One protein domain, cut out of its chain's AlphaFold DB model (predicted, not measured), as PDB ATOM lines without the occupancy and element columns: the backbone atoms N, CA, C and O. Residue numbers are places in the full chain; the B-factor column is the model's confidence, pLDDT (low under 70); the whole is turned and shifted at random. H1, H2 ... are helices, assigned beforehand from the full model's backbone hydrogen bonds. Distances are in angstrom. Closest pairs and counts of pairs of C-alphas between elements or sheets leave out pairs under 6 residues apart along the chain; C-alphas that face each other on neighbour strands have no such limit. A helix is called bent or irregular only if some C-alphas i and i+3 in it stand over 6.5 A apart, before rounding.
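Overview. This is residues 25 to 84 of the 89 residues of an uncharacterized protein of Opitutae bacterium (UniProt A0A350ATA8). A long helical hairpin: straight helix H1 runs out, and H2 folds back beside it with its first arm, H2a, while its second arm, H2b, bends away and touches no helix. The printed part has 60 residues with two named helices, H1 then H2, and no named strand; the class is all helix. It is loose, with a radius of gyration of the C-alphas of 14.6 A, and spans 46 by 23 by 10 A, only just a rod.

Along the chain. H1, residues 25 to 48, runs 34.7 A from C-alpha 25 at (141.780, 141.702, 146.286). H2, residues 54 to 77, was assigned as one helix by its hydrogen bonds but is bent: C-alphas 65 and 68 are 7.1 A apart. Its arms are H2a, residues 54 to 65, 16.8 A, and H2b, residues 68 to 77, 14.3 A, ending at C-alpha 77 (152.585, 153.608, 131.711).

Arrangement. H1 and H2a form a hairpin and touch, opposite ways at a shallow tilt of 21 degrees; their closest C-alphas, of Gly 36 and Gly 61, are 4.0 A apart. H2a and H2b stand at a steep tilt of 52 degrees. H1 and H2b are only just apart, at 8.1 A between closest C-alphas. In H1, H2a and H2b every O i to N i+4 pair is within hydrogen-bond range.

Size, cuts and confidence. The C-alphas farthest apart, of Gly 50 and Asp 82, are 46.4 A apart. The printed part has no cut, and the link from H1 to H2 is tight. The pLDDT is under 70 at residues 52, 54 to 55, 72 to 77 and 79 to 84.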
ATOM      1  N   LEU A  25     140.679 140.752 146.396       84.25
ATOM      2  CA  LEU A  25     141.780 141.702 146.286       84.25
ATOM      3  C   LEU A  25     141.368 143.095 146.778       84.25
ATOM      4  O   LEU A  25     142.120 143.721 147.525       84.25
ATOM      5  N   GLY A  26     140.162 143.550 146.427       80.62
ATOM      6  CA  GLY A  26     139.599 144.811 146.908       80.62
ATOM      7  C   GLY A  26     139.458 144.845 148.431       80.62
ATOM      8  O   GLY A  26     139.839 145.828 149.066       80.62
ATOM      9  N   VAL A  27     139.001 143.748 149.038       85.50
ATOM     10  CA  VAL A  27     138.878 143.621 150.499       85.50
ATOM     11  C   VAL A  27     140.247 143.670 151.185       85.50
ATOM     12  O   VAL A  27     140.423 144.411 152.153       85.50
ATOM     13  N   ILE A  28     141.243 142.936 150.679       86.56
ATOM     14  CA  ILE A  28     142.614 142.966 151.221       86.56
ATOM     15  C   ILE A  28     143.202 144.377 151.110       86.56
ATOM     16  O   ILE A  28     143.806 144.874 152.063       86.56
ATOM     17  N   PHE A  29     142.987 145.039 149.972       83.44
ATOM     18  CA  PHE A  29     143.441 146.406 149.753       83.44
ATOM     19  C   PHE A  29     142.785 147.387 150.731       83.44
ATOM     20  O   PHE A  29     143.474 148.225 151.308       83.44
ATOM     21  N   PHE A  30     141.483 147.248 150.989       83.25
ATOM     22  CA  PHE A  30     140.761 148.073 151.956       83.25
ATOM     23  C   PHE A  30     141.328 147.938 153.375       83.25
ATOM     24  O   PHE A  30     141.643 148.942 154.014       83.25
ATOM     25  N   PHE A  31     141.531 146.710 153.862       87.00
ATOM     26  CA  PHE A  31     142.133 146.496 155.181       87.00
ATOM     27  C   PHE A  31     143.573 147.017 155.252       87.00
ATOM     28  O   PHE A  31     143.944 147.653 156.242       87.00
ATOM     29  N   GLY A  32     144.364 146.810 154.196       85.69
ATOM     30  CA  GLY A  32     145.709 147.371 154.078       85.69
ATOM     31  C   GLY A  32     145.708 148.901 154.131       85.69
ATOM     32  O   GLY A  32     146.499 149.491 154.863       85.69
ATOM     33  N   PHE A  33     144.775 149.549 153.433       83.31
ATOM     34  CA  PHE A  33     144.631 151.002 153.413       83.31
ATOM     35  C   PHE A  33     144.270 151.573 154.790       83.31
ATOM     36  O   PHE A  33     144.932 152.493 155.273       83.31
ATOM     37  N   VAL A  34     143.274 150.990 155.466       86.00
ATOM     38  CA  VAL A  34     142.883 151.397 156.827       86.00
ATOM     39  C   VAL A  34     144.046 151.215 157.808       86.00
ATOM     40  O   VAL A  34     144.316 152.094 158.629       86.00
ATOM     41  N   TYR A  35     144.792 150.114 157.692       85.38
ATOM     42  CA  TYR A  35     145.996 149.883 158.487       85.38
ATOM     43  C   TYR A  35     147.102 150.911 158.189       85.38
ATOM     44  O   TYR A  35     147.741 151.416 159.113       85.38
ATOM     45  N   GLY A  36     147.283 151.293 156.922       84.50
ATOM     46  CA  GLY A  36     148.195 152.360 156.506       84.50
ATOM     47  C   GLY A  36     147.875 153.699 157.178       84.50
ATOM     48  O   GLY A  36     148.768 154.318 157.758       84.50
ATOM     49  N   ILE A  37     146.599 154.107 157.201       84.25
ATOM     50  CA  ILE A  37     146.144 155.320 157.911       84.25
ATOM     51  C   ILE A  37     146.490 155.239 159.401       84.25
ATOM     52  O   ILE A  37     147.001 156.203 159.977       84.25
ATOM     53  N   PHE A  38     146.256 154.086 160.032       86.81
ATOM     54  CA  PHE A  38     146.576 153.889 161.444       86.81
ATOM     55  C   PHE A  38     148.078 154.034 161.733       86.81
ATOM     56  O   PHE A  38     148.449 154.638 162.742       86.81
ATOM     57  N   LEU A  39     148.953 153.548 160.846       84.12
ATOM     58  CA  LEU A  39     150.401 153.748 160.966       84.12
ATOM     59  C   LEU A  39     150.801 155.221 160.869       84.12
ATOM     60  O   LEU A  39     151.609 155.676 161.682       84.12
ATOM     61  N   ILE A  40     150.215 155.969 159.929       84.81
ATOM     62  CA  ILE A  40     150.456 157.415 159.794       84.81
ATOM     63  C   ILE A  40     150.047 158.125 161.082       84.81
ATOM     64  O   ILE A  40     150.802 158.941 161.607       84.81
ATOM     65  N   TRP A  41     148.883 157.781 161.630       83.56
ATOM     66  CA  TRP A  41     148.374 158.416 162.839       83.56
ATOM     67  C   TRP A  41     149.228 158.097 164.074       83.56
ATOM     68  O   TRP A  41     149.572 158.998 164.841       83.56
ATOM     69  N   ARG A  42     149.658 156.838 164.233       83.19
ATOM     70  CA  ARG A  42     150.594 156.442 165.299       83.19
ATOM     71  C   ARG A  42     151.943 157.137 165.174       83.19
ATOM     72  O   ARG A  42     152.488 157.570 166.186       83.19
ATOM     73  N   GLY A  43     152.466 157.262 163.959       82.12
ATOM     74  CA  GLY A  43     153.717 157.967 163.714       82.12
ATOM     75  C   GLY A  43     153.615 159.462 163.994       82.12
ATOM     76  O   GLY A  43     154.480 160.010 164.668       82.12
ATOM     77  N   ALA A  44     152.520 160.101 163.579       80.56
ATOM     78  CA  ALA A  44     152.251 161.507 163.876       80.56
ATOM     79  C   ALA A  44     152.165 161.763 165.388       80.56
ATOM     80  O   ALA A  44     152.719 162.746 165.877       80.56
ATOM     81  N   LYS A  45     151.537 160.849 166.140       79.56
ATOM     82  CA  LYS A  45     151.488 160.935 167.602       79.56
ATOM     83  C   LYS A  45     152.875 160.780 168.243       79.56
ATOM     84  O   LYS A  45     153.220 161.596 169.087       79.56
ATOM     85  N   LYS A  46     153.696 159.820 167.802       81.31
ATOM     86  CA  LYS A  46     155.082 159.668 168.290       81.31
ATOM     87  C   LYS A  46     155.947 160.908 168.041       81.31
ATOM     88  O   LYS A  46     156.680 161.322 168.932       81.31
ATOM     89  N   ILE A  47     155.819 161.529 166.865       79.38
ATOM     90  CA  ILE A  47     156.516 162.789 166.556       79.38
ATOM     91  C   ILE A  47     156.062 163.905 167.504       79.38
ATOM     92  O   ILE A  47     156.899 164.661 167.995       79.38
ATOM     93  N   ALA A  48     154.759 163.998 167.796       75.25
ATOM     94  CA  ALA A  48     154.228 164.976 168.747       75.25
ATOM     95  C   ALA A  48     154.737 164.750 170.183       75.25
ATOM     96  O   ALA A  48     154.883 165.709 170.937       75.25
ATOM     97  N   ASP A  49     155.042 163.500 170.538       78.62
ATOM     98  CA  ASP A  49     155.578 163.112 171.844       78.62
ATOM     99  C   ASP A  49     157.127 163.259 171.921       78.62
ATOM    100  O   ASP A  49     157.721 162.991 172.964       78.62
ATOM    101  N   GLY A  50     157.790 163.731 170.852       75.12
ATOM    102  CA  GLY A  50     159.236 164.006 170.810       75.12
ATOM    103  C   GLY A  50     160.125 162.809 170.441       75.12
ATOM    104  O   GLY A  50     161.349 162.910 170.525       75.12
ATOM    105  N   ASP A  51     159.527 161.691 170.018       77.06
ATOM    106  CA  ASP A  51     160.218 160.462 169.616       77.06
ATOM    107  C   ASP A  51     160.546 160.482 168.108       77.06
ATOM    108  O   ASP A  51     159.659 160.552 167.246       77.06
ATOM    109  N   SER A  52     161.840 160.404 167.772       68.06
ATOM    110  CA  SER A  52     162.333 160.423 166.388       68.06
ATOM    111  C   SER A  52     161.987 159.155 165.597       68.06
ATOM    112  O   SER A  52     162.058 159.165 164.366       68.06
ATOM    113  N   GLU A  53     161.525 158.083 166.246       71.25
ATOM    114  CA  GLU A  53     161.070 156.871 165.558       71.25
ATOM    115  C   GLU A  53     159.756 157.070 164.789       71.25
ATOM    116  O   GLU A  53     159.439 156.281 163.892       71.25
ATOM    117  N   GLY A  54     158.988 158.125 165.085       63.59
ATOM    118  CA  GLY A  54     157.684 158.372 164.464       63.59
ATOM    119  C   GLY A  54     157.738 158.564 162.940       63.59
ATOM    120  O   GLY A  54     156.811 158.146 162.237       63.59
ATOM    121  N   TYR A  55     158.853 159.077 162.404       68.94
ATOM    122  CA  TYR A  55     159.059 159.253 160.959       68.94
ATOM    123  C   TYR A  55     159.016 157.928 160.184       68.94
ATOM    124  O   TYR A  55     158.447 157.872 159.093       68.94
ATOM    125  N   SER A  56     159.554 156.851 160.765       72.56
ATOM    126  CA  SER A  56     159.592 155.530 160.124       72.56
ATOM    127  C   SER A  56     158.187 154.940 159.937       72.56
ATOM    128  O   SER A  56     157.858 154.417 158.871       72.56
ATOM    129  N   SER A  57     157.313 155.112 160.934       72.44
ATOM    130  CA  SER A  57     155.919 154.662 160.875       72.44
ATOM    131  C   SER A  57     155.045 155.490 159.930       72.44
ATOM    132  O   SER A  57     154.165 154.925 159.281       72.44
ATOM    133  N   ILE A  58     155.310 156.795 159.784       79.62
ATOM    134  CA  ILE A  58     154.615 157.630 158.791       79.62
ATOM    135  C   ILE A  58     154.987 157.192 157.376       79.62
ATOM    136  O   ILE A  58     154.099 156.985 156.553       79.62
ATOM    137  N   PHE A  59     156.280 156.993 157.100       79.69
ATOM    138  CA  PHE A  59     156.736 156.522 155.793       79.69
ATOM    139  C   PHE A  59     156.126 155.166 155.428       79.69
ATOM    140  O   PHE A  59     155.614 155.008 154.321       79.69
ATOM    141  N   GLY A  60     156.105 154.217 156.369       78.19
ATOM    142  CA  GLY A  60     155.462 152.917 156.162       78.19
ATOM    143  C   GLY A  60     153.972 153.041 155.827       78.19
ATOM    144  O   GLY A  60     153.495 152.402 154.891       78.19
ATOM    145  N   GLY A  61     153.243 153.907 156.533       76.38
ATOM    146  CA  GLY A  61     151.823 154.135 156.270       76.38
ATOM    147  C   GLY A  61     151.543 154.837 154.934       76.38
ATOM    148  O   GLY A  61     150.620 154.441 154.222       76.38
ATOM    149  N   ILE A  62     152.365 155.819 154.543       82.38
ATOM    150  CA  ILE A  62     152.247 156.515 153.249       82.38
ATOM    151  C   ILE A  62     152.501 155.557 152.083       82.38
ATOM    152  O   ILE A  62     151.762 155.596 151.105       82.38
ATOM    153  N   ILE A  63     153.502 154.677 152.177       81.81
ATOM    154  CA  ILE A  63     153.808 153.698 151.121       81.81
ATOM    155  C   ILE A  63     152.634 152.733 150.916       81.81
ATOM    156  O   ILE A  63     152.252 152.462 149.779       81.81
ATOM    157  N   ILE A  64     152.020 152.259 152.006       80.38
ATOM    158  CA  ILE A  64     150.844 151.382 151.943       80.38
ATOM    159  C   ILE A  64     149.645 152.124 151.335       80.38
ATOM    160  O   ILE A  64     148.969 151.582 150.462       80.38
ATOM    161  N   ALA A  65     149.404 153.376 151.730       78.25
ATOM    162  CA  ALA A  65     148.326 154.191 151.169       78.25
ATOM    163  C   ALA A  65     148.549 154.533 149.681       78.25
ATOM    164  O   ALA A  65     147.603 154.554 148.896       78.25
ATOM    165  N   ALA A  66     149.801 154.756 149.275       75.50
ATOM    166  CA  ALA A  66     150.184 155.058 147.899       75.50
ATOM    167  C   ALA A  66     150.196 153.822 146.984       75.50
ATOM    168  O   ALA A  66     150.241 153.982 145.767       75.50
ATOM    169  N   ALA A  67     150.124 152.602 147.527       74.94
ATOM    170  CA  ALA A  67     150.257 151.365 146.759       74.94
ATOM    171  C   ALA A  67     149.249 151.259 145.598       74.94
ATOM    172  O   ALA A  67     149.632 150.891 144.489       74.94
ATOM    173  N   GLY A  68     147.985 151.643 145.807       71.06
ATOM    174  CA  GLY A  68     146.974 151.630 144.737       71.06
ATOM    175  C   GLY A  68     147.260 152.653 143.636       71.06
ATOM    176  O   GLY A  68     147.133 152.354 142.451       71.06
ATOM    177  N   LEU A  69     147.735 153.837 144.027       73.12
ATOM    178  CA  LEU A  69     148.148 154.904 143.114       73.12
ATOM    179  C   LEU A  69     149.360 154.479 142.274       73.12
ATOM    180  O   LEU A  69     149.352 154.635 141.056       73.12
ATOM    181  N   ILE A  70     150.360 153.865 142.908       72.81
ATOM    182  CA  ILE A  70     151.570 153.352 142.256       72.81
ATOM    183  C   ILE A  70     151.218 152.245 141.252       72.81
ATOM    184  O   ILE A  70     151.678 152.284 140.112       72.81
ATOM    185  N   MET A  71     150.356 151.299 141.636       70.25
ATOM    186  CA  MET A  71     149.888 150.244 140.731       70.25
ATOM    187  C   MET A  71     149.146 150.832 139.528       70.25
ATOM    188  O   MET A  71     149.445 150.473 138.390       70.25
ATOM    189  N   SER A  72     148.239 151.787 139.756       66.50
ATOM    190  CA  SER A  72     147.509 152.454 138.672       66.50
ATOM    191  C   SER A  72     148.447 153.188 137.705       66.50
ATOM    192  O   SER A  72     148.305 153.058 136.491       66.50
ATOM    193  N   ALA A  73     149.468 153.874 138.227       68.75
ATOM    194  CA  ALA A  73     150.461 154.577 137.426       68.75
ATOM    195  C   ALA A  73     151.293 153.614 136.561       68.75
ATOM    196  O   ALA A  73     151.511 153.888 135.382       68.75
ATOM    197  N   PHE A  74     151.713 152.466 137.103       66.50
ATOM    198  CA  PHE A  74     152.463 151.469 136.336       66.50
ATOM    199  C   PHE A  74     151.642 150.837 135.207       66.50
ATOM    200  O   PHE A  74     152.164 150.673 134.107       66.50
ATOM    201  N   PHE A  75     150.361 150.530 135.427       65.12
ATOM    202  CA  PHE A  75     149.509 149.963 134.376       65.12
ATOM    203  C   PHE A  75     149.189 150.958 133.255       65.12
ATOM    204  O   PHE A  75     149.155 150.572 132.084       65.12
ATOM    205  N   VAL A  76     149.013 152.239 133.596       69.50
ATOM    206  CA  VAL A  76     148.854 153.323 132.614       69.50
ATOM    207  C   VAL A  76     150.124 153.482 131.775       69.50
ATOM    208  O   VAL A  76     150.044 153.529 130.550       69.50
ATOM    209  N   LEU A  77     151.300 153.498 132.410       68.88
ATOM    210  CA  LEU A  77     152.585 153.608 131.711       68.88
ATOM    211  C   LEU A  77     152.913 152.374 130.854       68.88
ATOM    212  O   LEU A  77     153.567 152.508 129.824       68.88
ATOM    213  N   ALA A  78     152.440 151.188 131.239       70.50
ATOM    214  CA  ALA A  78     152.633 149.950 130.485       70.50
ATOM    215  C   ALA A  78     151.698 149.810 129.264       70.50
ATOM    216  O   ALA A  78     151.785 148.816 128.545       70.50
ATOM    217  N   GLY A  79     150.793 150.767 129.019       62.56
ATOM    218  CA  GLY A  79     149.831 150.704 127.911       62.56
ATOM    219  C   GLY A  79     148.744 149.638 128.091       62.56
ATOM    220  O   GLY A  79     148.017 149.341 127.148       62.56
ATOM    221  N   ILE A  80     148.617 149.077 129.301       62.38
ATOM    222  CA  ILE A  80     147.657 148.023 129.662       62.38
ATOM    223  C   ILE A  80     146.637 148.558 130.673       62.38
ATOM    224  O   ILE A  80     146.226 147.857 131.594       62.38
ATOM    225  N   GLY A  81     146.221 149.818 130.514       56.75
ATOM    226  CA  GLY A  81     145.268 150.472 131.418       56.75
ATOM    227  C   GLY A  81     143.957 149.696 131.607       56.75
ATOM    228  O   GLY A  81     143.345 149.798 132.661       56.75
ATOM    229  N   ASP A  82     143.578 148.863 130.634       56.81
ATOM    230  CA  ASP A  82     142.384 148.003 130.669       56.81
ATOM    231  C   ASP A  82     142.588 146.681 131.449       56.81
ATOM    232  O   ASP A  82     141.634 146.005 131.821       56.81
ATOM    233  N   ALA A  83     143.843 146.306 131.735       51.91
ATOM    234  CA  ALA A  83     144.193 145.198 132.632       51.91
ATOM    235  C   ALA A  83     144.343 145.645 134.092       51.91
ATOM    236  O   ALA A  83     144.582 144.811 134.971       51.91
ATOM    237  N   VAL A  84     144.178 146.945 134.367       52.84
ATOM    238  CA  VAL A  84     143.891 147.402 135.723       52.84
ATOM    239  C   VAL A  84     142.607 146.698 136.119       52.84
ATOM    240  O   VAL A  84     141.554 146.956 135.539       52.84
TER     241      VAL A  84